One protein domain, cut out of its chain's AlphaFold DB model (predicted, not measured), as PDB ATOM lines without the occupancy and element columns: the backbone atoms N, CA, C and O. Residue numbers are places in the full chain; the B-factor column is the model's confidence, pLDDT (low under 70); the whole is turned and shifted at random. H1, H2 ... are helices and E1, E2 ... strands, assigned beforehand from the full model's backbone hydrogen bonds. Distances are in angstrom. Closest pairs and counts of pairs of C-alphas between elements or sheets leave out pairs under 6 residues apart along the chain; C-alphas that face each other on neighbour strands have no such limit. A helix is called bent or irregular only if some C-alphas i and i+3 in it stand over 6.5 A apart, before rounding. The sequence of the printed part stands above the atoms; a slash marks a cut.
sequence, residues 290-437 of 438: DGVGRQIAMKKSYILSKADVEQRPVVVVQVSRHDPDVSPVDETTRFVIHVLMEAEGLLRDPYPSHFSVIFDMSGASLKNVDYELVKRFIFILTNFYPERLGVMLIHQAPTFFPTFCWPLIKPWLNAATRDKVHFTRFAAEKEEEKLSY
ATOM      1  N   ASP A 290    -118.687  89.827  19.958       89.94
ATOM      2  CA  ASP A 290    -119.136  88.766  19.060       89.94
ATOM      3  C   ASP A 290    -118.024  87.739  18.770       89.94
ATOM      4  O   ASP A 290    -116.860  88.093  18.539       89.94
ATOM      5  N   GLY A 291    -118.381  86.455  18.834       88.69
ATOM      6  CA  GLY A 291    -117.463  85.315  18.741       88.69
ATOM      7  C   GLY A 291    -116.639  85.032  20.007       88.69
ATOM      8  O   GLY A 291    -116.452  83.867  20.357       88.69
ATOM      9  N   VAL A 292    -116.205  86.053  20.757       94.06
ATOM     10  CA  VAL A 292    -115.248  85.915  21.879       94.06
ATOM     11  C   VAL A 292    -115.785  85.019  22.997       94.06
ATOM     12  O   VAL A 292    -115.109  84.075  23.409       94.06
ATOM     13  N   GLY A 293    -117.023  85.243  23.444       92.62
ATOM     14  CA  GLY A 293    -117.631  84.454  24.521       92.62
ATOM     15  C   GLY A 293    -117.712  82.953  24.209       92.62
ATOM     16  O   GLY A 293    -117.524  82.118  25.093       92.62
ATOM     17  N   ARG A 294    -117.902  82.589  22.933       91.62
ATOM     18  CA  ARG A 294    -117.908  81.188  22.484       91.62
ATOM     19  C   ARG A 294    -116.524  80.555  22.613       91.62
ATOM     20  O   ARG A 294    -116.413  79.431  23.088       91.62
ATOM     21  N   GLN A 295    -115.477  81.287  22.236       93.62
ATOM     22  CA  GLN A 295    -114.083  80.838  22.332       93.62
ATOM     23  C   GLN A 295    -113.659  80.636  23.802       93.62
ATOM     24  O   GLN A 295    -112.995  79.649  24.130       93.62
ATOM     25  N   ILE A 296    -114.120  81.520  24.700       92.44
ATOM     26  CA  ILE A 296    -113.954  81.386  26.158       92.44
ATOM     27  C   ILE A 296    -114.698  80.151  26.678       92.44
ATOM     28  O   ILE A 296    -114.122  79.353  27.415       92.44
ATOM     29  N   ALA A 297    -115.955  79.947  26.270       91.75
ATOM     30  CA  ALA A 297    -116.750  78.787  26.679       91.75
ATOM     31  C   ALA A 297    -116.138  77.458  26.200       91.75
ATOM     32  O   ALA A 297    -116.158  76.465  26.926       91.75
ATOM     33  N   MET A 298    -115.523  77.461  25.013       91.69
ATOM     34  CA  MET A 298    -114.715  76.354  24.492       91.69
ATOM     35  C   MET A 298    -113.393  76.175  25.242       91.69
ATOM     36  O   MET A 298    -112.705  75.189  25.010       91.69
ATOM     37  N   LYS A 299    -113.028  77.091  26.148       92.75
ATOM     38  CA  LYS A 299    -111.810  77.050  26.964       92.75
ATOM     39  C   LYS A 299    -110.544  76.912  26.112       92.75
ATOM     40  O   LYS A 299    -109.653  76.125  26.443       92.75
ATOM     41  N   LYS A 300    -110.474  77.648  24.996       94.38
ATOM     42  CA  LYS A 300    -109.300  77.643  24.107       94.38
ATOM     43  C   LYS A 300    -108.076  78.306  24.731       94.38
ATOM     44  O   LYS A 300    -106.955  77.966  24.373       94.38
ATOM     45  N   SER A 301    -108.282  79.242  25.652       95.88
ATOM     46  CA  SER A 301    -107.211  79.879  26.412       95.88
ATOM     47  C   SER A 301    -107.698  80.274  27.801       95.88
ATOM     48  O   SER A 301    -108.896  80.487  27.995       95.88
ATOM     49  N   TYR A 302    -106.775  80.350  28.751       93.56
ATOM     50  CA  TYR A 302    -106.995  80.890  30.089       93.56
ATOM     51  C   TYR A 302    -105.679  81.404  30.675       93.56
ATOM     52  O   TYR A 302    -104.596  80.991  30.265       93.56
ATOM     53  N   ILE A 303    -105.770  82.301  31.655       93.50
ATOM     54  CA  ILE A 303    -104.610  82.812  32.389       93.50
ATOM     55  C   ILE A 303    -104.515  82.071  33.724       93.50
ATOM     56  O   ILE A 303    -105.520  81.900  34.417       93.50
ATOM     57  N   LEU A 304    -103.321  81.598  34.083       92.44
ATOM     58  CA  LEU A 304    -103.098  80.940  35.368       92.44
ATOM     59  C   LEU A 304    -103.239  81.928  36.528       92.44
ATOM     60  O   LEU A 304    -102.838  83.086  36.441       92.44
ATOM     61  N   SER A 305    -103.745  81.431  37.658       87.50
ATOM     62  CA  SER A 305    -103.827  82.210  38.903       87.50
ATOM     63  C   SER A 305    -102.450  82.549  39.482       87.50
ATOM     64  O   SER A 305    -102.304  83.518  40.227       87.50
ATOM     65  N   LYS A 306    -101.439  81.738  39.152       86.50
ATOM     66  CA  LYS A 306    -100.054  81.910  39.577       86.50
ATOM     67  C   LYS A 306     -99.200  82.390  38.416       86.50
ATOM     68  O   LYS A 306     -99.317  81.894  37.298       86.50
ATOM     69  N   ALA A 307     -98.316  83.323  38.733       87.44
ATOM     70  CA  ALA A 307     -97.274  83.772  37.834       87.44
ATOM     71  C   ALA A 307     -96.132  82.746  37.743       87.44
ATOM     72  O   ALA A 307     -96.015  81.855  38.590       87.44
ATOM     73  N   ASP A 308     -95.287  82.887  36.725       87.25
ATOM     74  CA  ASP A 308     -94.078  82.074  36.602       87.25
ATOM     75  C   ASP A 308     -92.971  82.501  37.587       87.25
ATOM     76  O   ASP A 308     -93.147  83.371  38.446       87.25
ATOM     77  N   VAL A 309     -91.803  81.860  37.481       86.19
ATOM     78  CA  VAL A 309     -90.634  82.142  38.333       86.19
ATOM     79  C   VAL A 309     -90.131  83.583  38.197       86.19
ATOM     80  O   VAL A 309     -89.614  84.149  39.157       86.19
ATOM     81  N   GLU A 310     -90.364  84.208  37.043       83.69
ATOM     82  CA  GLU A 310     -90.102  85.618  36.772       83.69
ATOM     83  C   GLU A 310     -91.348  86.488  37.009       83.69
ATOM     84  O   GLU A 310     -91.426  87.599  36.487       83.69
ATOM     85  N   GLN A 311     -92.310  86.028  37.812       88.06
ATOM     86  CA  GLN A 311     -93.531  86.758  38.167       88.06
ATOM     87  C   GLN A 311     -94.345  87.249  36.959       88.06
ATOM     88  O   GLN A 311     -95.169  88.151  37.094       88.06
ATOM     89  N   ARG A 312     -94.169  86.641  35.783       90.00
ATOM     90  CA  ARG A 312     -94.921  86.981  34.576       90.00
ATOM     91  C   ARG A 312     -96.285  86.287  34.606       90.00
ATOM     92  O   ARG A 312     -96.351  85.104  34.960       90.00
ATOM     93  N   PRO A 313     -97.377  86.968  34.213       94.69
ATOM     94  CA  PRO A 313     -98.652  86.306  33.959       94.69
ATOM     95  C   PRO A 313     -98.482  85.200  32.915       94.69
ATOM     96  O   PRO A 313     -97.793  85.399  31.912       94.69
ATOM     97  N   VAL A 314     -99.107  84.045  33.142       95.56
ATOM     98  CA  VAL A 314     -98.971  82.876  32.264       95.56
ATOM     99  C   VAL A 314    -100.278  82.623  31.530       95.56
ATOM    100  O   VAL A 314    -101.279  82.243  32.137       95.56
ATOM    101  N   VAL A 315    -100.256  82.813  30.216       97.38
ATOM    102  CA  VAL A 315    -101.360  82.500  29.307       97.38
ATOM    103  C   VAL A 315    -101.196  81.068  28.818       97.38
ATOM    104  O   VAL A 315    -100.168  80.731  28.235       97.38
ATOM    105  N   VAL A 316    -102.203  80.224  29.011       96.69
ATOM    106  CA  VAL A 316    -102.223  78.845  28.512       96.69
ATOM    107  C   VAL A 316    -103.223  78.740  27.374       96.69
ATOM    108  O   VAL A 316    -104.404  78.999  27.563       96.69
ATOM    109  N   VAL A 317    -102.751  78.314  26.207       97.38
ATOM    110  CA  VAL A 317    -103.533  78.086  24.993       97.38
ATOM    111  C   VAL A 317    -103.646  76.586  24.748       97.38
ATOM    112  O   VAL A 317    -102.641  75.895  24.614       97.38
ATOM    113  N   GLN A 318    -104.873  76.084  24.657       96.81
ATOM    114  CA  GLN A 318    -105.196  74.684  24.386       96.81
ATOM    115  C   GLN A 318    -105.389  74.486  22.878       96.81
ATOM    116  O   GLN A 318    -106.473  74.735  22.344       96.81
ATOM    117  N   VAL A 319    -104.344  74.039  22.176       96.12
ATOM    118  CA  VAL A 319    -104.343  73.966  20.702       96.12
ATOM    119  C   VAL A 319    -105.334  72.925  20.180       96.12
ATOM    120  O   VAL A 319    -106.016  73.176  19.191       96.12
ATOM    121  N   SER A 320    -105.491  71.795  20.873       96.00
ATOM    122  CA  SER A 320    -106.436  70.727  20.503       96.00
ATOM    123  C   SER A 320    -107.905  71.168  20.488       96.00
ATOM    124  O   SER A 320    -108.744  70.498  19.888       96.00
ATOM    125  N   ARG A 321    -108.221  72.313  21.108       95.38
ATOM    126  CA  ARG A 321    -109.565  72.906  21.136       95.38
ATOM    127  C   ARG A 321    -109.818  73.901  20.009       95.38
ATOM    128  O   ARG A 321    -110.935  74.401  19.895       95.38
ATOM    129  N   HIS A 322    -108.809  74.229  19.201       95.81
ATOM    130  CA  HIS A 322    -108.998  75.068  18.022       95.81
ATOM    131  C   HIS A 322    -109.395  74.221  16.823       95.81
ATOM    132  O   HIS A 322    -108.694  73.281  16.475       95.81
ATOM    133  N   ASP A 323    -110.491  74.581  16.176       94.50
ATOM    134  CA  ASP A 323    -110.919  73.982  14.920       94.50
ATOM    135  C   ASP A 323    -111.166  75.129  13.921       94.50
ATOM    136  O   ASP A 323    -112.096  75.920  14.143       94.50
ATOM    137  N   PRO A 324    -110.313  75.272  12.886       94.31
ATOM    138  CA  PRO A 324    -110.414  76.330  11.883       94.31
ATOM    139  C   PRO A 324    -111.709  76.265  11.066       94.31
ATOM    140  O   PRO A 324    -112.199  77.306  10.635       94.31
ATOM    141  N   ASP A 325    -112.297  75.076  10.893       91.94
ATOM    142  CA  ASP A 325    -113.477  74.884  10.040       91.94
ATOM    143  C   ASP A 325    -114.748  75.460  10.684       91.94
ATOM    144  O   ASP A 325    -115.689  75.857   9.995       91.94
ATOM    145  N   VAL A 326    -114.779  75.537  12.018       90.06
ATOM    146  CA  VAL A 326    -115.928  76.043  12.793       90.06
ATOM    147  C   VAL A 326    -115.639  77.347  13.534       90.06
ATOM    148  O   VAL A 326    -116.541  77.907  14.160       90.06
ATOM    149  N   SER A 327    -114.395  77.828  13.500       89.00
ATOM    150  CA  SER A 327    -113.964  79.041  14.202       89.00
ATOM    151  C   SER A 327    -113.467  80.075  13.199       89.00
ATOM    152  O   SER A 327    -112.287  80.050  12.849       89.00
ATOM    153  N   PRO A 328    -114.322  81.023  12.768       92.56
ATOM    154  CA  PRO A 328    -113.904  82.075  11.858       92.56
ATOM    155  C   PRO A 328    -112.649  82.780  12.370       92.56
ATOM    156  O   PRO A 328    -112.524  83.114  13.555       92.56
ATOM    157  N   VAL A 329    -111.703  83.005  11.467       94.00
ATOM    158  CA  VAL A 329    -110.394  83.557  11.817       94.00
ATOM    159  C   VAL A 329    -110.511  84.948  12.454       94.00
ATOM    160  O   VAL A 329    -109.784  85.246  13.399       94.00
ATOM    161  N   ASP A 330    -111.460  85.780  12.017       93.06
ATOM    162  CA  ASP A 330    -111.728  87.103  12.597       93.06
ATOM    163  C   ASP A 330    -112.229  87.000  14.045       93.06
ATOM    164  O   ASP A 330    -111.702  87.686  14.921       93.06
ATOM    165  N   GLU A 331    -113.183  86.104  14.323       93.38
ATOM    166  CA  GLU A 331    -113.682  85.844  15.682       93.38
ATOM    167  C   GLU A 331    -112.562  85.344  16.597       93.38
ATOM    168  O   GLU A 331    -112.387  85.830  17.718       93.38
ATOM    169  N   THR A 332    -111.756  84.403  16.102       95.31
ATOM    170  CA  THR A 332    -110.631  83.853  16.861       95.31
ATOM    171  C   THR A 332    -109.544  84.911  17.076       95.31
ATOM    172  O   THR A 332    -108.949  84.977  18.148       95.31
ATOM    173  N   THR A 333    -109.331  85.811  16.110       96.12
ATOM    174  CA  THR A 333    -108.398  86.940  16.248       96.12
ATOM    175  C   THR A 333    -108.868  87.925  17.321       96.12
ATOM    176  O   THR A 333    -108.057  88.352  18.142       96.12
ATOM    177  N   ARG A 334    -110.169  88.250  17.386       95.75
ATOM    178  CA  ARG A 334    -110.727  89.069  18.482       95.75
ATOM    179  C   ARG A 334    -110.510  88.408  19.838       95.75
ATOM    180  O   ARG A 334    -110.125  89.085  20.784       95.75
ATOM    181  N   PHE A 335    -110.716  87.094  19.925       96.56
ATOM    182  CA  PHE A 335    -110.456  86.338  21.148       96.56
ATOM    183  C   PHE A 335    -108.980  86.396  21.564       96.56
ATOM    184  O   PHE A 335    -108.685  86.645  22.728       96.56
ATOM    185  N   VAL A 336    -108.047  86.251  20.620       96.62
ATOM    186  CA  VAL A 336    -106.610  86.417  20.890       96.62
ATOM    187  C   VAL A 336    -106.305  87.819  21.423       96.62
ATOM    188  O   VAL A 336    -105.597  87.944  22.419       96.62
ATOM    189  N   ILE A 337    -106.860  88.869  20.808       96.31
ATOM    190  CA  ILE A 337    -106.676  90.251  21.276       96.31
ATOM    191  C   ILE A 337    -107.243  90.422  22.689       96.31
ATOM    192  O   ILE A 337    -106.567  90.987  23.541       96.31
ATOM    193  N   HIS A 338    -108.434  89.883  22.961       96.56
ATOM    194  CA  HIS A 338    -109.033  89.909  24.293       96.56
ATOM    195  C   HIS A 338    -108.105  89.286  25.349       96.56
ATOM    196  O   HIS A 338    -107.816  89.931  26.351       96.56
ATOM    197  N   VAL A 339    -107.571  88.089  25.087       96.56
ATOM    198  CA  VAL A 339    -106.637  87.404  25.997       96.56
ATOM    199  C   VAL A 339    -105.348  88.209  26.194       96.56
ATOM    200  O   VAL A 339    -104.847  88.301  27.312       96.56
ATOM    201  N   LEU A 340    -104.809  88.819  25.132       95.75
ATOM    202  CA  LEU A 340    -103.628  89.682  25.235       95.75
ATOM    203  C   LEU A 340    -103.904  90.932  26.081       95.75
ATOM    204  O   LEU A 340    -103.052  91.315  26.879       95.75
ATOM    205  N   MET A 341    -105.081  91.545  25.945       94.69
ATOM    206  CA  MET A 341    -105.494  92.690  26.764       94.69
ATOM    207  C   MET A 341    -105.674  92.303  28.237       94.69
ATOM    208  O   MET A 341    -105.271  93.061  29.117       94.69
ATOM    209  N   GLU A 342    -106.242  91.127  28.519       94.50
ATOM    210  CA  GLU A 342    -106.343  90.608  29.887       94.50
ATOM    211  C   GLU A 342    -104.959  90.344  30.489       94.50
ATOM    212  O   GLU A 342    -104.688  90.768  31.611       94.50
ATOM    213  N   ALA A 343    -104.055  89.713  29.733       94.38
ATOM    214  CA  ALA A 343    -102.684  89.474  30.171       94.38
ATOM    215  C   ALA A 343    -101.917  90.783  30.409       94.38
ATOM    216  O   ALA A 343    -101.208  90.902  31.407       94.38
ATOM    217  N   GLU A 344    -102.083  91.781  29.532       91.31
ATOM    218  CA  GLU A 344    -101.471  93.105  29.691       91.31
ATOM    219  C   GLU A 344    -102.001  93.834  30.934       91.31
ATOM    220  O   GLU A 344    -101.230  94.488  31.630       91.31
ATOM    221  N   GLY A 345    -103.278  93.650  31.284       91.19
ATOM    222  CA  GLY A 345    -103.872  94.190  32.511       91.19
ATOM    223  C   GLY A 345    -103.277  93.661  33.815       91.19
ATOM    224  O   GLY A 345    -103.412  94.300  34.858       91.19
ATOM    225  N   LEU A 346    -102.605  92.510  33.766       91.19
ATOM    226  CA  LEU A 346    -101.927  91.905  34.913       91.19
ATOM    227  C   LEU A 346    -100.465  92.355  35.047       91.19
ATOM    228  O   LEU A 346     -99.823  92.057  36.057       91.19
ATOM    229  N   LEU A 347     -99.933  93.067  34.051       88.69
ATOM    230  CA  LEU A 347     -98.579  93.611  34.088       88.69
ATOM    231  C   LEU A 347     -98.511  94.826  35.014       88.69
ATOM    232  O   LEU A 347     -99.453  95.609  35.136       88.69
ATOM    233  N   ARG A 348     -97.369  94.997  35.681       82.25
ATOM    234  CA  ARG A 348     -97.105  96.150  36.548       82.25
ATOM    235  C   ARG A 348     -95.723  96.683  36.234       82.25
ATOM    236  O   ARG A 348     -94.755  96.261  36.848       82.25
ATOM    237  N   ASP A 349     -95.608  97.599  35.280       74.25
ATOM    238  CA  ASP A 349     -94.306  98.179  34.948       74.25
ATOM    239  C   ASP A 349     -93.687  98.885  36.191       74.25
ATOM    240  O   ASP A 349     -94.410  99.541  36.950       74.25
ATOM    241  N   PRO A 350     -92.369  98.749  36.455       67.38
ATOM    242  CA  PRO A 350     -91.364  98.085  35.621       67.38
ATOM    243  C   PRO A 350     -91.418  96.553  35.646       67.38
ATOM    244  O   PRO A 350     -90.878  95.927  34.744       67.38
ATOM    245  N   TYR A 351     -92.013  95.927  36.660       69.69
ATOM    246  CA  TYR A 351     -92.018  94.473  36.786       69.69
ATOM    247  C   TYR A 351     -93.278  93.914  37.482       69.69
ATOM    248  O   TYR A 351     -93.569  94.322  38.613       69.69
ATOM    249  N   PRO A 352     -93.977  92.935  36.870       67.69
ATOM    250  CA  PRO A 352     -93.659  92.279  35.593       67.69
ATOM    251  C   PRO A 352     -94.018  93.138  34.367       67.69
ATOM    252  O   PRO A 352     -95.123  93.671  34.290       67.69
ATOM    253  N   SER A 353     -93.100  93.230  33.396       81.88
ATOM    254  CA  SER A 353     -93.284  93.935  32.108       81.88
ATOM    255  C   SER A 353     -93.660  93.010  30.944       81.88
ATOM    256  O   SER A 353     -94.036  93.488  29.868       81.88
ATOM    257  N   HIS A 354     -93.548  91.697  31.154       90.00
ATOM    258  CA  HIS A 354     -93.744  90.654  30.150       90.00
ATOM    259  C   HIS A 354     -94.755  89.610  30.626       90.00
ATOM    260  O   HIS A 354     -94.886  89.375  31.827       90.00
ATOM    261  N   PHE A 355     -95.404  88.937  29.681       93.62
ATOM    262  CA  PHE A 355     -96.192  87.729  29.924       93.62
ATOM    263  C   PHE A 355     -95.527  86.507  29.281       93.62
ATOM    264  O   PHE A 355     -94.730  86.615  28.341       93.62
ATOM    265  N   SER A 356     -95.893  85.335  29.783       94.69
ATOM    266  CA  SER A 356     -95.452  84.031  29.292       94.69
ATOM    267  C   SER A 356     -96.616  83.334  28.605       94.69
ATOM    268  O   SER A 356     -97.753  83.430  29.064       94.69
ATOM    269  N   VAL A 357     -96.351  82.628  27.508       96.38
ATOM    270  CA  VAL A 357     -97.383  81.888  26.770       96.38
ATOM    271  C   VAL A 357     -97.017  80.416  26.724       96.38
ATOM    272  O   VAL A 357     -95.889  80.063  26.398       96.38
ATOM    273  N   ILE A 358     -97.977  79.549  27.010       96.69
ATOM    274  CA  ILE A 358     -97.852  78.109  26.846       96.69
ATOM    275  C   ILE A 358     -98.852  77.670  25.786       96.69
ATOM    276  O   ILE A 358    -100.056  77.781  25.983       96.69
ATOM    277  N   PHE A 359     -98.356  77.139  24.680       96.88
ATOM    278  CA  PHE A 359     -99.141  76.384  23.719       96.88
ATOM    279  C   PHE A 359     -99.133  74.919  24.133       96.88
ATOM    280  O   PHE A 359     -98.175  74.195  23.868       96.88
ATOM    281  N   ASP A 360    -100.203  74.494  24.796       95.62
ATOM    282  CA  ASP A 360    -100.453  73.093  25.092       95.62
ATOM    283  C   ASP A 360    -100.964  72.392  23.828       95.62
ATOM    284  O   ASP A 360    -102.080  72.635  23.354       95.62
ATOM    285  N   MET A 361    -100.110  71.545  23.260       94.81
ATOM    286  CA  MET A 361    -100.395  70.754  22.068       94.81
ATOM    287  C   MET A 361    -100.830  69.320  22.389       94.81
ATOM    288  O   MET A 361    -100.952  68.504  21.473       94.81
ATOM    289  N   SER A 362    -101.111  69.007  23.656       92.44
ATOM    290  CA  SER A 362    -101.615  67.695  24.066       92.44
ATOM    291  C   SER A 362    -102.910  67.358  23.319       92.44
ATOM    292  O   SER A 362    -103.898  68.100  23.358       92.44
ATOM    293  N   GLY A 363    -102.898  66.239  22.590       91.88
ATOM    294  CA  GLY A 363    -104.023  65.806  21.754       91.88
ATOM    295  C   GLY A 363    -104.258  66.651  20.495       91.88
ATOM    296  O   GLY A 363    -105.290  66.489  19.846       91.88
ATOM    297  N   ALA A 364    -103.342  67.556  20.136       93.75
ATOM    298  CA  ALA A 364    -103.443  68.318  18.898       93.75
ATOM    299  C   ALA A 364    -103.152  67.432  17.677       93.75
ATOM    300  O   ALA A 364    -102.308  66.536  17.693       93.75
ATOM    301  N   SER A 365    -103.838  67.725  16.582       93.81
ATOM    302  CA  SER A 365    -103.692  67.069  15.287       93.81
ATOM    303  C   SER A 365    -103.535  68.114  14.184       93.81
ATOM    304  O   SER A 365    -103.684  69.314  14.418       93.81
ATOM    305  N   LEU A 366    -103.284  67.669  12.950       93.00
ATOM    306  CA  LEU A 366    -103.211  68.566  11.791       93.00
ATOM    307  C   LEU A 366    -104.503  69.369  11.565       93.00
ATOM    308  O   LEU A 366    -104.432  70.466  11.025       93.00
ATOM    309  N   LYS A 367    -105.659  68.868  12.025       94.44
ATOM    310  CA  LYS A 367    -106.945  69.580  11.934       94.44
ATOM    311  C   LYS A 367    -106.957  70.882  12.734       94.44
ATOM    312  O   LYS A 367    -107.705  71.786  12.408       94.44
ATOM    313  N   ASN A 368    -106.128  70.982  13.772       94.94
ATOM    314  CA  ASN A 368    -106.085  72.149  14.647       94.94
ATOM    315  C   ASN A 368    -105.133  73.246  14.135       94.94
ATOM    316  O   ASN A 368    -105.027  74.308  14.750       94.94
ATOM    317  N   VAL A 369    -104.389  72.996  13.052       92.50
ATOM    318  CA  VAL A 369    -103.367  73.921  12.549       92.50
ATOM    319  C   VAL A 369    -104.011  75.003  11.686       92.50
ATOM    320  O   VAL A 369    -104.527  74.727  10.609       92.50
ATOM    321  N   ASP A 370    -103.899  76.252  12.132       95.25
ATOM    322  CA  ASP A 370    -104.444  77.428  11.451       95.25
ATOM    323  C   ASP A 370    -103.333  78.422  11.096       95.25
ATOM    324  O   ASP A 370    -102.925  79.263  11.903       95.25
ATOM    325  N   TYR A 371    -102.800  78.322   9.880       94.44
ATOM    326  CA  TYR A 371    -101.715  79.204   9.449       94.44
ATOM    327  C   TYR A 371    -102.154  80.662   9.284       94.44
ATOM    328  O   TYR A 371    -101.316  81.558   9.409       94.44
ATOM    329  N   GLU A 372    -103.432  80.923   8.997       95.06
ATOM    330  CA  GLU A 372    -103.925  82.294   8.873       95.06
ATOM    331  C   GLU A 372    -103.973  82.965  10.246       95.06
ATOM    332  O   GLU A 372    -103.427  84.061  10.419       95.06
ATOM    333  N   LEU A 373    -104.522  82.274  11.246       95.62
ATOM    334  CA  LEU A 373    -104.526  82.746  12.626       95.62
ATOM    335  C   LEU A 373    -103.105  82.940  13.162       95.62
ATOM    336  O   LEU A 373    -102.823  83.970  13.773       95.62
ATOM    337  N   VAL A 374    -102.185  82.005  12.895       94.62
ATOM    338  CA  VAL A 374    -100.777  82.130  13.318       94.62
ATOM    339  C   VAL A 374    -100.123  83.371  12.706       94.62
ATOM    340  O   VAL A 374     -99.452  84.121  13.417       94.62
ATOM    341  N   LYS A 375    -100.345  83.650  11.414       93.75
ATOM    342  CA  LYS A 375     -99.829  84.871  10.769       93.75
ATOM    343  C   LYS A 375    -100.376  86.136  11.425       93.75
ATOM    344  O   LYS A 375     -99.608  87.060  11.692       93.75
ATOM    345  N   ARG A 376    -101.680  86.176  11.715       95.12
ATOM    346  CA  ARG A 376    -102.317  87.314  12.398       95.12
ATOM    347  C   ARG A 376    -101.780  87.495  13.813       95.12
ATOM    348  O   ARG A 376    -101.462  88.616  14.197       95.12
ATOM    349  N   PHE A 377    -101.605  86.406  14.555       94.31
ATOM    350  CA  PHE A 377    -101.032  86.433  15.897       94.31
ATOM    351  C   PHE A 377     -99.608  87.001  15.899       94.31
ATOM    352  O   PHE A 377     -99.322  87.942  16.637       94.31
ATOM    353  N   ILE A 378     -98.737  86.506  15.014       92.12
ATOM    354  CA  ILE A 378     -97.361  87.009  14.873       92.12
ATOM    355  C   ILE A 378     -97.354  88.485  14.463       92.12
ATOM    356  O   ILE A 378     -96.572  89.275  15.000       92.12
ATOM    357  N   PHE A 379     -98.238  88.874  13.540       91.44
ATOM    358  CA  PHE A 379     -98.388  90.264  13.124       91.44
ATOM    359  C   PHE A 379     -98.775  91.169  14.301       91.44
ATOM    360  O   PHE A 379     -98.147  92.216  14.482       91.44
ATOM    361  N   ILE A 380     -99.751  90.758  15.118       93.50
ATOM    362  CA  ILE A 380    -100.204  91.504  16.299       93.50
ATOM    363  C   ILE A 380     -99.083  91.619  17.335       93.50
ATOM    364  O   ILE A 380     -98.779  92.729  17.774       93.50
ATOM    365  N   LEU A 381     -98.417  90.509  17.673       89.81
ATOM    366  CA  LEU A 381     -97.311  90.514  18.633       89.81
ATOM    367  C   LEU A 381     -96.177  91.448  18.198       89.81
ATOM    368  O   LEU A 381     -95.694  92.255  18.985       89.81
ATOM    369  N   THR A 382     -95.784  91.381  16.926       86.06
ATOM    370  CA  THR A 382     -94.629  92.135  16.420       86.06
ATOM    371  C   THR A 382     -94.914  93.633  16.284       86.06
ATOM    372  O   THR A 382     -94.017  94.451  16.490       86.06
ATOM    373  N   ASN A 383     -96.139  94.016  15.905       87.38
ATOM    374  CA  ASN A 383     -96.468  95.414  15.609       87.38
ATOM    375  C   ASN A 383     -97.101  96.164  16.783       87.38
ATOM    376  O   ASN A 383     -96.895  97.373  16.890       87.38
ATOM    377  N   PHE A 384     -97.872  95.476  17.630       91.62
ATOM    378  CA  PHE A 384     -98.715  96.109  18.649       91.62
ATOM    379  C   PHE A 384     -98.361  95.703  20.080       91.62
ATOM    380  O   PHE A 384     -98.650  96.465  20.994       91.62
ATOM    381  N   TYR A 385     -97.676  94.572  20.274       90.69
ATOM    382  CA  TYR A 385     -97.192  94.121  21.585       90.69
ATOM    383  C   TYR A 385     -95.664  93.910  21.601       90.69
ATOM    384  O   TYR A 385     -95.191  92.860  22.056       90.69
ATOM    385  N   PRO A 386     -94.861  94.882  21.112       88.12
ATOM    386  CA  PRO A 386     -93.413  94.725  21.066       88.12
ATOM    387  C   PRO A 386     -92.856  94.559  22.477       88.12
ATOM    388  O   PRO A 386     -93.306  95.221  23.411       88.12
ATOM    389  N   GLU A 387     -91.890  93.652  22.623       87.56
ATOM    390  CA  GLU A 387     -91.256  93.326  23.905       87.56
ATOM    391  C   GLU A 387     -92.242  93.040  25.056       87.56
ATOM    392  O   GLU A 387     -91.907  93.252  26.213       87.56
ATOM    393  N   ARG A 388     -93.457  92.533  24.791       91.00
ATOM    394  CA  ARG A 388     -94.364  92.036  25.851       91.00
ATOM    395  C   ARG A 388     -94.284  90.520  26.049       91.00
ATOM    396  O   ARG A 388     -94.543  90.041  27.146       91.00
ATOM    397  N   LEU A 389     -93.870  89.770  25.027       91.62
ATOM    398  CA  LEU A 389     -93.617  88.334  25.153       91.62
ATOM    399  C   LEU A 389     -92.266  88.097  25.843       91.62
ATOM    400  O   LEU A 389     -91.233  88.523  25.317       91.62
ATOM    401  N   GLY A 390     -92.287  87.418  26.991       89.81
ATOM    402  CA  GLY A 390     -91.094  86.987  27.727       89.81
ATOM    403  C   GLY A 390     -90.605  85.620  27.255       89.81
ATOM    404  O   GLY A 390     -89.513  85.511  26.709       89.81
ATOM    405  N   VAL A 391     -91.450  84.597  27.404       90.81
ATOM    406  CA  VAL A 391     -91.174  83.216  26.976       90.81
ATOM    407  C   VAL A 391     -92.410  82.593  26.326       90.81
ATOM    408  O   VAL A 391     -93.545  82.901  26.699       90.81
ATOM    409  N   MET A 392     -92.195  81.709  25.355       94.00
ATOM    410  CA  MET A 392     -93.236  80.932  24.691       94.00
ATOM    411  C   MET A 392     -92.884  79.446  24.723       94.00
ATOM    412  O   MET A 392     -91.935  79.009  24.077       94.00
ATOM    413  N   LEU A 393     -93.659  78.656  25.458       94.75
ATOM    414  CA  LEU A 393     -93.479  77.214  25.555       94.75
ATOM    415  C   LEU A 393     -94.430  76.511  24.594       94.75
ATOM    416  O   LEU A 393     -95.635  76.724  24.652       94.75
ATOM    417  N   ILE A 394     -93.904  75.650  23.734       94.62
ATOM    418  CA  ILE A 394     -94.691  74.720  22.927       94.62
ATOM    419  C   ILE A 394     -94.595  73.361  23.615       94.62
ATOM    420  O   ILE A 394     -93.569  72.681  23.537       94.62
ATOM    421  N   HIS A 395     -95.637  73.012  24.365       93.62
ATOM    422  CA  HIS A 395     -95.666  71.852  25.245       93.62
ATOM    423  C   HIS A 395     -96.373  70.668  24.589       93.62
ATOM    424  O   HIS A 395     -97.413  70.844  23.960       93.62
ATOM    425  N   GLN A 396     -95.807  69.468  24.740       91.62
ATOM    426  CA  GLN A 396     -96.325  68.224  24.156       91.62
ATOM    427  C   GLN A 396     -96.582  68.322  22.643       91.62
ATOM    428  O   GLN A 396     -97.562  67.790  22.128       91.62
ATOM    429  N   ALA A 397     -95.698  69.007  21.910       90.31
ATOM    430  CA  ALA A 397     -95.814  69.111  20.460       90.31
ATOM    431  C   ALA A 397     -95.755  67.712  19.810       90.31
ATOM    432  O   ALA A 397     -94.723  67.034  19.938       90.31
ATOM    433  N   PRO A 398     -96.801  67.284  19.072       91.00
ATOM    434  CA  PRO A 398     -96.751  66.055  18.294       91.00
ATOM    435  C   PRO A 398     -95.624  66.125  17.265       91.00
ATOM    436  O   PRO A 398     -95.266  67.208  16.796       91.00
ATOM    437  N   THR A 399     -95.101  64.975  16.847       89.12
ATOM    438  CA  THR A 399     -93.948  64.891  15.930       89.12
ATOM    439  C   THR A 399     -94.146  65.646  14.613       89.12
ATOM    440  O   THR A 399     -93.175  66.139  14.041       89.12
ATOM    441  N   PHE A 400     -95.389  65.814  14.146       89.75
ATOM    442  CA  PHE A 400     -95.663  66.581  12.932       89.75
ATOM    443  C   PHE A 400     -95.359  68.079  13.085       89.75
ATOM    444  O   PHE A 400     -95.013  68.731  12.102       89.75
ATOM    445  N   PHE A 401     -95.491  68.652  14.285       91.06
ATOM    446  CA  PHE A 401     -95.417  70.100  14.445       91.06
ATOM    447  C   PHE A 401     -93.979  70.625  14.297       91.06
ATOM    448  O   PHE A 401     -93.779  71.494  13.447       91.06
ATOM    449  N   PRO A 402     -92.957  70.101  15.009       89.75
ATOM    450  CA  PRO A 402     -91.571  70.520  14.795       89.75
ATOM    451  C   PRO A 402     -91.058  70.216  13.379       89.75
ATOM    452  O   PRO A 402     -90.256  70.984  12.853       89.75
ATOM    453  N   THR A 403     -91.532  69.130  12.758       88.88
ATOM    454  CA  THR A 403     -91.052  68.666  11.445       88.88
ATOM    455  C   THR A 403     -91.701  69.391  10.265       88.88
ATOM    456  O   THR A 403     -91.009  69.718   9.307       88.88
ATOM    457  N   PHE A 404     -93.009  69.661  10.308       88.81
ATOM    458  CA  PHE A 404     -93.747  70.206   9.160       88.81
ATOM    459  C   PHE A 404     -94.275  71.623   9.391       88.81
ATOM    460  O   PHE A 404     -94.202  72.456   8.490       88.81
ATOM    461  N   CYS A 405     -94.782  71.932  10.586       92.00
ATOM    462  CA  CYS A 405     -95.412  73.229  10.853       92.00
ATOM    463  C   CYS A 405     -94.386  74.303  11.233       92.00
ATOM    464  O   CYS A 405     -94.387  75.402  10.677       92.00
ATOM    465  N   TRP A 406     -93.483  73.995  12.165       92.50
ATOM    466  CA  TRP A 406     -92.502  74.950  12.677       92.50
ATOM    467  C   TRP A 406     -91.571  75.522  11.596       92.50
ATOM    468  O   TRP A 406     -91.368  76.738  11.602       92.50
ATOM    469  N   PRO A 407     -91.063  74.745  10.614       92.75
ATOM    470  CA  PRO A 407     -90.240  75.295   9.537       92.75
ATOM    471  C   PRO A 407     -90.973  76.317   8.658       92.75
ATOM    472  O   PRO A 407     -90.326  77.195   8.093       92.75
ATOM    473  N   LEU A 408     -92.307  76.238   8.567       93.12
ATOM    474  CA  LEU A 408     -93.134  77.207   7.839       93.12
ATOM    475  C   LEU A 408     -93.403  78.476   8.656       93.12
ATOM    476  O   LEU A 408     -93.493  79.560   8.087       93.12
ATOM    477  N   ILE A 409     -93.506  78.346   9.981       91.31
ATOM    478  CA  ILE A 409     -93.797  79.457  10.899       91.31
ATOM    479  C   ILE A 409     -92.531  80.257  11.227       91.31
ATOM    480  O   ILE A 409     -92.556  81.487  11.277       91.31
ATOM    481  N   LYS A 410     -91.399  79.572  11.428       90.88
ATOM    482  CA  LYS A 410     -90.120  80.160  11.852       90.88
ATOM    483  C   LYS A 410     -89.654  81.356  10.994       90.88
ATOM    484  O   LYS A 410     -89.127  82.298  11.585       90.88
ATOM    485  N   PRO A 411     -89.832  81.390   9.656       92.31
ATOM    486  CA  PRO A 411     -89.476  82.544   8.826       92.31
ATOM    487  C   PRO A 411     -90.316  83.802   9.084       92.31
ATOM    488  O   PRO A 411     -89.876  84.896   8.745       92.31
ATOM    489  N   TRP A 412     -91.510  83.671   9.668       89.81
ATOM    490  CA  TRP A 412     -92.383  84.808   9.989       89.81
ATOM    491  C   TRP A 412     -91.985  85.500  11.299       89.81
ATOM    492  O   TRP A 412     -92.412  86.622  11.559       89.81
ATOM    493  N   LEU A 413     -91.162  84.844  12.120       87.06
ATOM    494  CA  LEU A 413     -90.695  85.349  13.405       87.06
ATOM    495  C   LEU A 413     -89.339  86.052  13.257       87.06
ATOM    496  O   LEU A 413     -88.400  85.521  12.657       87.06
ATOM    497  N   ASN A 414     -89.208  87.232  13.869       84.62
ATOM    498  CA  ASN A 414     -87.910  87.896  13.999       84.62
ATOM    499  C   ASN A 414     -86.984  87.117  14.958       84.62
ATOM    500  O   ASN A 414     -87.445  86.288  15.742       84.62
ATOM    501  N   ALA A 415     -85.671  87.375  14.906       85.81
ATOM    502  CA  ALA A 415     -84.690  86.638  15.713       85.81
ATOM    503  C   ALA A 415     -85.027  86.648  17.214       85.81
ATOM    504  O   ALA A 415     -85.190  85.583  17.796       85.81
ATOM    505  N   ALA A 416     -85.278  87.831  17.782       82.75
ATOM    506  CA  ALA A 416     -85.592  87.992  19.200       82.75
ATOM    507  C   ALA A 416     -86.846  87.221  19.653       82.75
ATOM    508  O   ALA A 416     -86.895  86.746  20.779       82.75
ATOM    509  N   THR A 417     -87.866  87.083  18.800       84.62
ATOM    510  CA  THR A 417     -89.073  86.310  19.136       84.62
ATOM    511  C   THR A 417     -88.823  84.814  19.001       84.62
ATOM    512  O   THR A 417     -89.324  84.052  19.817       84.62
ATOM    513  N   ARG A 418     -88.034  84.380  18.006       88.38
ATOM    514  CA  ARG A 418     -87.667  82.960  17.842       88.38
ATOM    515  C   ARG A 418     -86.892  82.430  19.038       88.38
ATOM    516  O   ARG A 418     -87.144  81.304  19.443       88.38
ATOM    517  N   ASP A 419     -85.998  83.243  19.591       88.94
ATOM    518  CA  ASP A 419     -85.142  82.851  20.715       88.94
ATOM    519  C   ASP A 419     -85.936  82.663  22.020       88.94
ATOM    520  O   ASP A 419     -85.468  81.997  22.934       88.94
ATOM    521  N   LYS A 420     -87.164  83.196  22.083       88.38
ATOM    522  CA  LYS A 420     -88.098  83.032  23.207       88.38
ATOM    523  C   LYS A 420     -88.949  81.760  23.100       88.38
ATOM    524  O   LYS A 420     -89.761  81.507  23.989       88.38
ATOM    525  N   VAL A 421     -88.847  81.002  22.001       91.19
ATOM    526  CA  VAL A 421     -89.672  79.810  21.753       91.19
ATOM    527  C   VAL A 421     -88.938  78.547  22.179       91.19
ATOM    528  O   VAL A 421     -87.911  78.199  21.598       91.19
ATOM    529  N   HIS A 422     -89.514  77.808  23.125       89.69
ATOM    530  CA  HIS A 422     -88.942  76.566  23.642       89.69
ATOM    531  C   HIS A 422     -89.920  75.404  23.490       89.69
ATOM    532  O   HIS A 422     -91.107  75.523  23.790       89.69
ATOM    533  N   PHE A 423     -89.413  74.260  23.043       89.81
ATOM    534  CA  PHE A 423     -90.183  73.024  22.937       89.81
ATOM    535  C   PHE A 423     -90.009  72.197  24.206       89.81
ATOM    536  O   PHE A 423     -88.886  71.989  24.656       89.81
ATOM    537  N   THR A 424     -91.111  71.705  24.771       88.44
ATOM    538  CA  THR A 424     -91.098  70.909  26.008       88.44
ATOM    539  C   THR A 424     -91.995  69.672  25.887       88.44
ATOM    540  O   THR A 424     -92.950  69.651  25.109       88.44
ATOM    541  N   ARG A 425     -91.687  68.625  26.659       83.31
ATOM    542  CA  ARG A 425     -92.443  67.360  26.772       83.31
ATOM    543  C   ARG A 425     -92.484  66.915  28.238       83.31
ATOM    544  O   ARG A 425     -91.770  67.491  29.060       83.31
ATOM    545  N   PHE A 426     -93.295  65.912  28.577       75.38
ATOM    546  CA  PHE A 426     -93.263  65.329  29.921       75.38
ATOM    547  C   PHE A 426     -91.954  64.572  30.166       75.38
ATOM    548  O   PHE A 426     -91.388  63.969  29.257       75.38
ATOM    549  N   ALA A 427     -91.488  64.573  31.418       63.66
ATOM    550  CA  ALA A 427     -90.229  63.933  31.803       63.66
ATOM    551  C   ALA A 427     -90.212  62.411  31.547       63.66
ATOM    552  O   ALA A 427     -89.175  61.876  31.175       63.66
ATOM    553  N   ALA A 428     -91.357  61.727  31.668       56.09
ATOM    554  CA  ALA A 428     -91.453  60.276  31.467       56.09
ATOM    555  C   ALA A 428     -91.200  59.834  30.011       56.09
ATOM    556  O   ALA A 428     -90.660  58.760  29.781       56.09
ATOM    557  N   GLU A 429     -91.518  60.674  29.021       54.66
ATOM    558  CA  GLU A 429     -91.312  60.344  27.599       54.66
ATOM    559  C   GLU A 429     -89.839  60.457  27.171       54.66
ATOM    560  O   GLU A 429     -89.424  59.813  26.208       54.66
ATOM    561  N   LYS A 430     -89.012  61.232  27.896       47.69
ATOM    562  CA  LYS A 430     -87.573  61.360  27.590       47.69
ATOM    563  C   LYS A 430     -86.813  60.039  27.770       47.69
ATOM    564  O   LYS A 430     -85.781  59.857  27.125       47.69
ATOM    565  N   GLU A 431     -87.274  59.146  28.648       46.66
ATOM    566  CA  GLU A 431     -86.617  57.854  28.886       46.66
ATOM    567  C   GLU A 431     -86.942  56.833  27.787       46.66
ATOM    568  O   GLU A 431     -86.029  56.174  27.291       46.66
ATOM    569  N   GLU A 432     -88.191  56.762  27.316       50.44
ATOM    570  CA  GLU A 432     -88.578  55.860  26.218       50.44
ATOM    571  C   GLU A 432     -87.974  56.277  24.866       50.44
ATOM    572  O   GLU A 432     -87.528  55.419  24.106       50.44
ATOM    573  N   GLU A 433     -87.863  57.580  24.573       48.69
ATOM    574  CA  GLU A 433     -87.225  58.063  23.335       48.69
ATOM    575  C   GLU A 433     -85.718  57.737  23.315       48.69
ATOM    576  O   GLU A 433     -85.196  57.316  22.279       48.69
ATOM    577  N   LYS A 434     -85.037  57.815  24.473       43.25
ATOM    578  CA  LYS A 434     -83.640  57.363  24.634       43.25
ATOM    579  C   LYS A 434     -83.486  55.850  24.464       43.25
ATOM    580  O   LYS A 434     -82.458  55.424  23.947       43.25
ATOM    581  N   LEU A 435     -84.473  55.055  24.881       44.69
ATOM    582  CA  LEU A 435     -84.471  53.595  24.715       44.69
ATOM    583  C   LEU A 435     -84.860  53.141  23.303       44.69
ATOM    584  O   LEU A 435     -84.429  52.077  22.894       44.69
ATOM    585  N   SER A 436     -85.626  53.930  22.546       37.66
ATOM    586  CA  SER A 436     -85.998  53.594  21.159       37.66
ATOM    587  C   SER A 436     -84.870  53.794  20.134       37.66
ATOM    588  O   SER A 436     -85.003  53.396  18.978       37.66
ATOM    589  N   TYR A 437     -83.772  54.433  20.555       39.91
ATOM    590  CA  TYR A 437     -82.597  54.736  19.732       39.91
ATOM    591  C   TYR A 437     -81.444  53.723  19.886       39.91
ATOM    592  O   TYR A 437     -80.409  53.893  19.237       39.91
TER     593      TYR A 437
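AT A GLANCE: This is residues 290 to 437 of the 438 residues of the protein "CRAL-TRIO domain-containing protein" of Guillardia theta (strain CCMP2712) (UniProt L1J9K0). A twisted sheet of five strands is a wall with helices on one side: H2 packs on one face over E1 and E2, and H3 and H4 carry on from H2 on the same side, farther along toward E5. H1 packs on H2 beyond the E1 edge, short H5 grazes the sheet, and residues 430 to 437, most of them in H6, stick out from the body as a tail. The printed part has 148 residues with six named helices and five named strands, along the chain H1 E1 E2 H2 E3 H3 E4 H4 H5 E5 H6. The sheet's order is E1 E2 E3 E4 E5, mixed, and the class is mixed, helices and strands. The whole is compact, with a radius of gyration of the C-alphas of 15.6 A and spans of 47 by 37 by 30 A.

IN THESE COORDINATES: The sheet holds E1, residues 301 to 303, E2, residues 314 to 318 and 13.0 A long, E3, residues 355 to 360 and 16.0 A, E4, residues 389 to 395 and 16.6 A, and E5, residues 421 to 424 and 10.0 A. C-alpha 301, where E1 begins, is at (-107.211, 79.879, 26.412). H2 is the longest helix, residues 329 to 345 and 24.2 A, from C-alpha 329 at (-110.394, 83.557, 11.817). H3 is residues 371 to 384, 19.5 A, and H4 residues 400 to 412, 18.8 A. H4 is irregular, but only just: C-alphas 403 and 406 are 6.6 A apart. The short helices are H1, residues 292 to 297, H5, residues 415 to 418, and H6, residues 429 to 435, which ends with C-alpha 435 at (-84.471, 53.595, 24.715).

HOW THE PARTS SIT: From edge to edge of the sheet the strands' lines turn by 83 degrees; E1 and E5 are the edge strands. E1 and E2 form a hairpin, antiparallel at 161 degrees, with N 316 and O 302 2.8 A apart, within hydrogen-bond range. E2 and E3 are parallel at 22 degrees, with N 317 and O 358 2.8 A apart. E3 and E4 are parallel at 14 degrees, with N 359 and O 393 at 2.8 A, and E4 and E5 are parallel at 30 degrees, with N 394 and O 422 at 2.8 A. Three strand-helix-strand units, parallel neighbour strands with helices between them, have right-handed crossovers: E2, H2, E3; E3, H3, E4; and E4, H4 and H5, E5. H2 is on the sheet at a height of 10.8 A, over E1 and E2 and along the strands, at 2 degrees to E1 on the local plane; this gives two layers, a helix on one face of a sheet. With its residues 329 to 336 alone H2 touches H3, closest at the C-alphas of Val 329 and Leu 373, 6.0 A, the same way at a steep tilt of 36 degrees, only just past shallow. H3 and H4 only just touch, with 3 pairs of C-alphas within 8 A, made by residues 374 to 378 of H3 and 409 to 412 of H4; the closest are those of Ile 378 and Trp 412, 7.3 A. They run the same way at a steep tilt of 40 degrees. H3 is not on the sheet, and H4 only just is not, with 4 pairs of C-alphas within 10 A. H1 touches H2 about perpendicular, at 80 degrees, with the C-alphas of Val 292 and Phe 335 4.9 A apart. H5 only grazes the sheet, with residues 416 to 418. In H1, H2, H3 and H6 every O i to N i+4 pair is within hydrogen-bond range; in H4 4 of 9 are, beside 3 of 10 O i to N i+3 pairs, and H5 is too short for an O i to N i+4 pair.

THE WHOLE: The C-alphas of Asp 290 and Tyr 437, the two farthest apart, are 49.9 A apart. Without the residues that stand free, 430 to 437, the body of 140 residues spans 40 by 38 by 30 A. The printed part has no cut, and no link is long. The mean pLDDT of the printed part is 88.0; residues 350 to 352 and 427 to 437 are under 70, and H6 has a mean of 48.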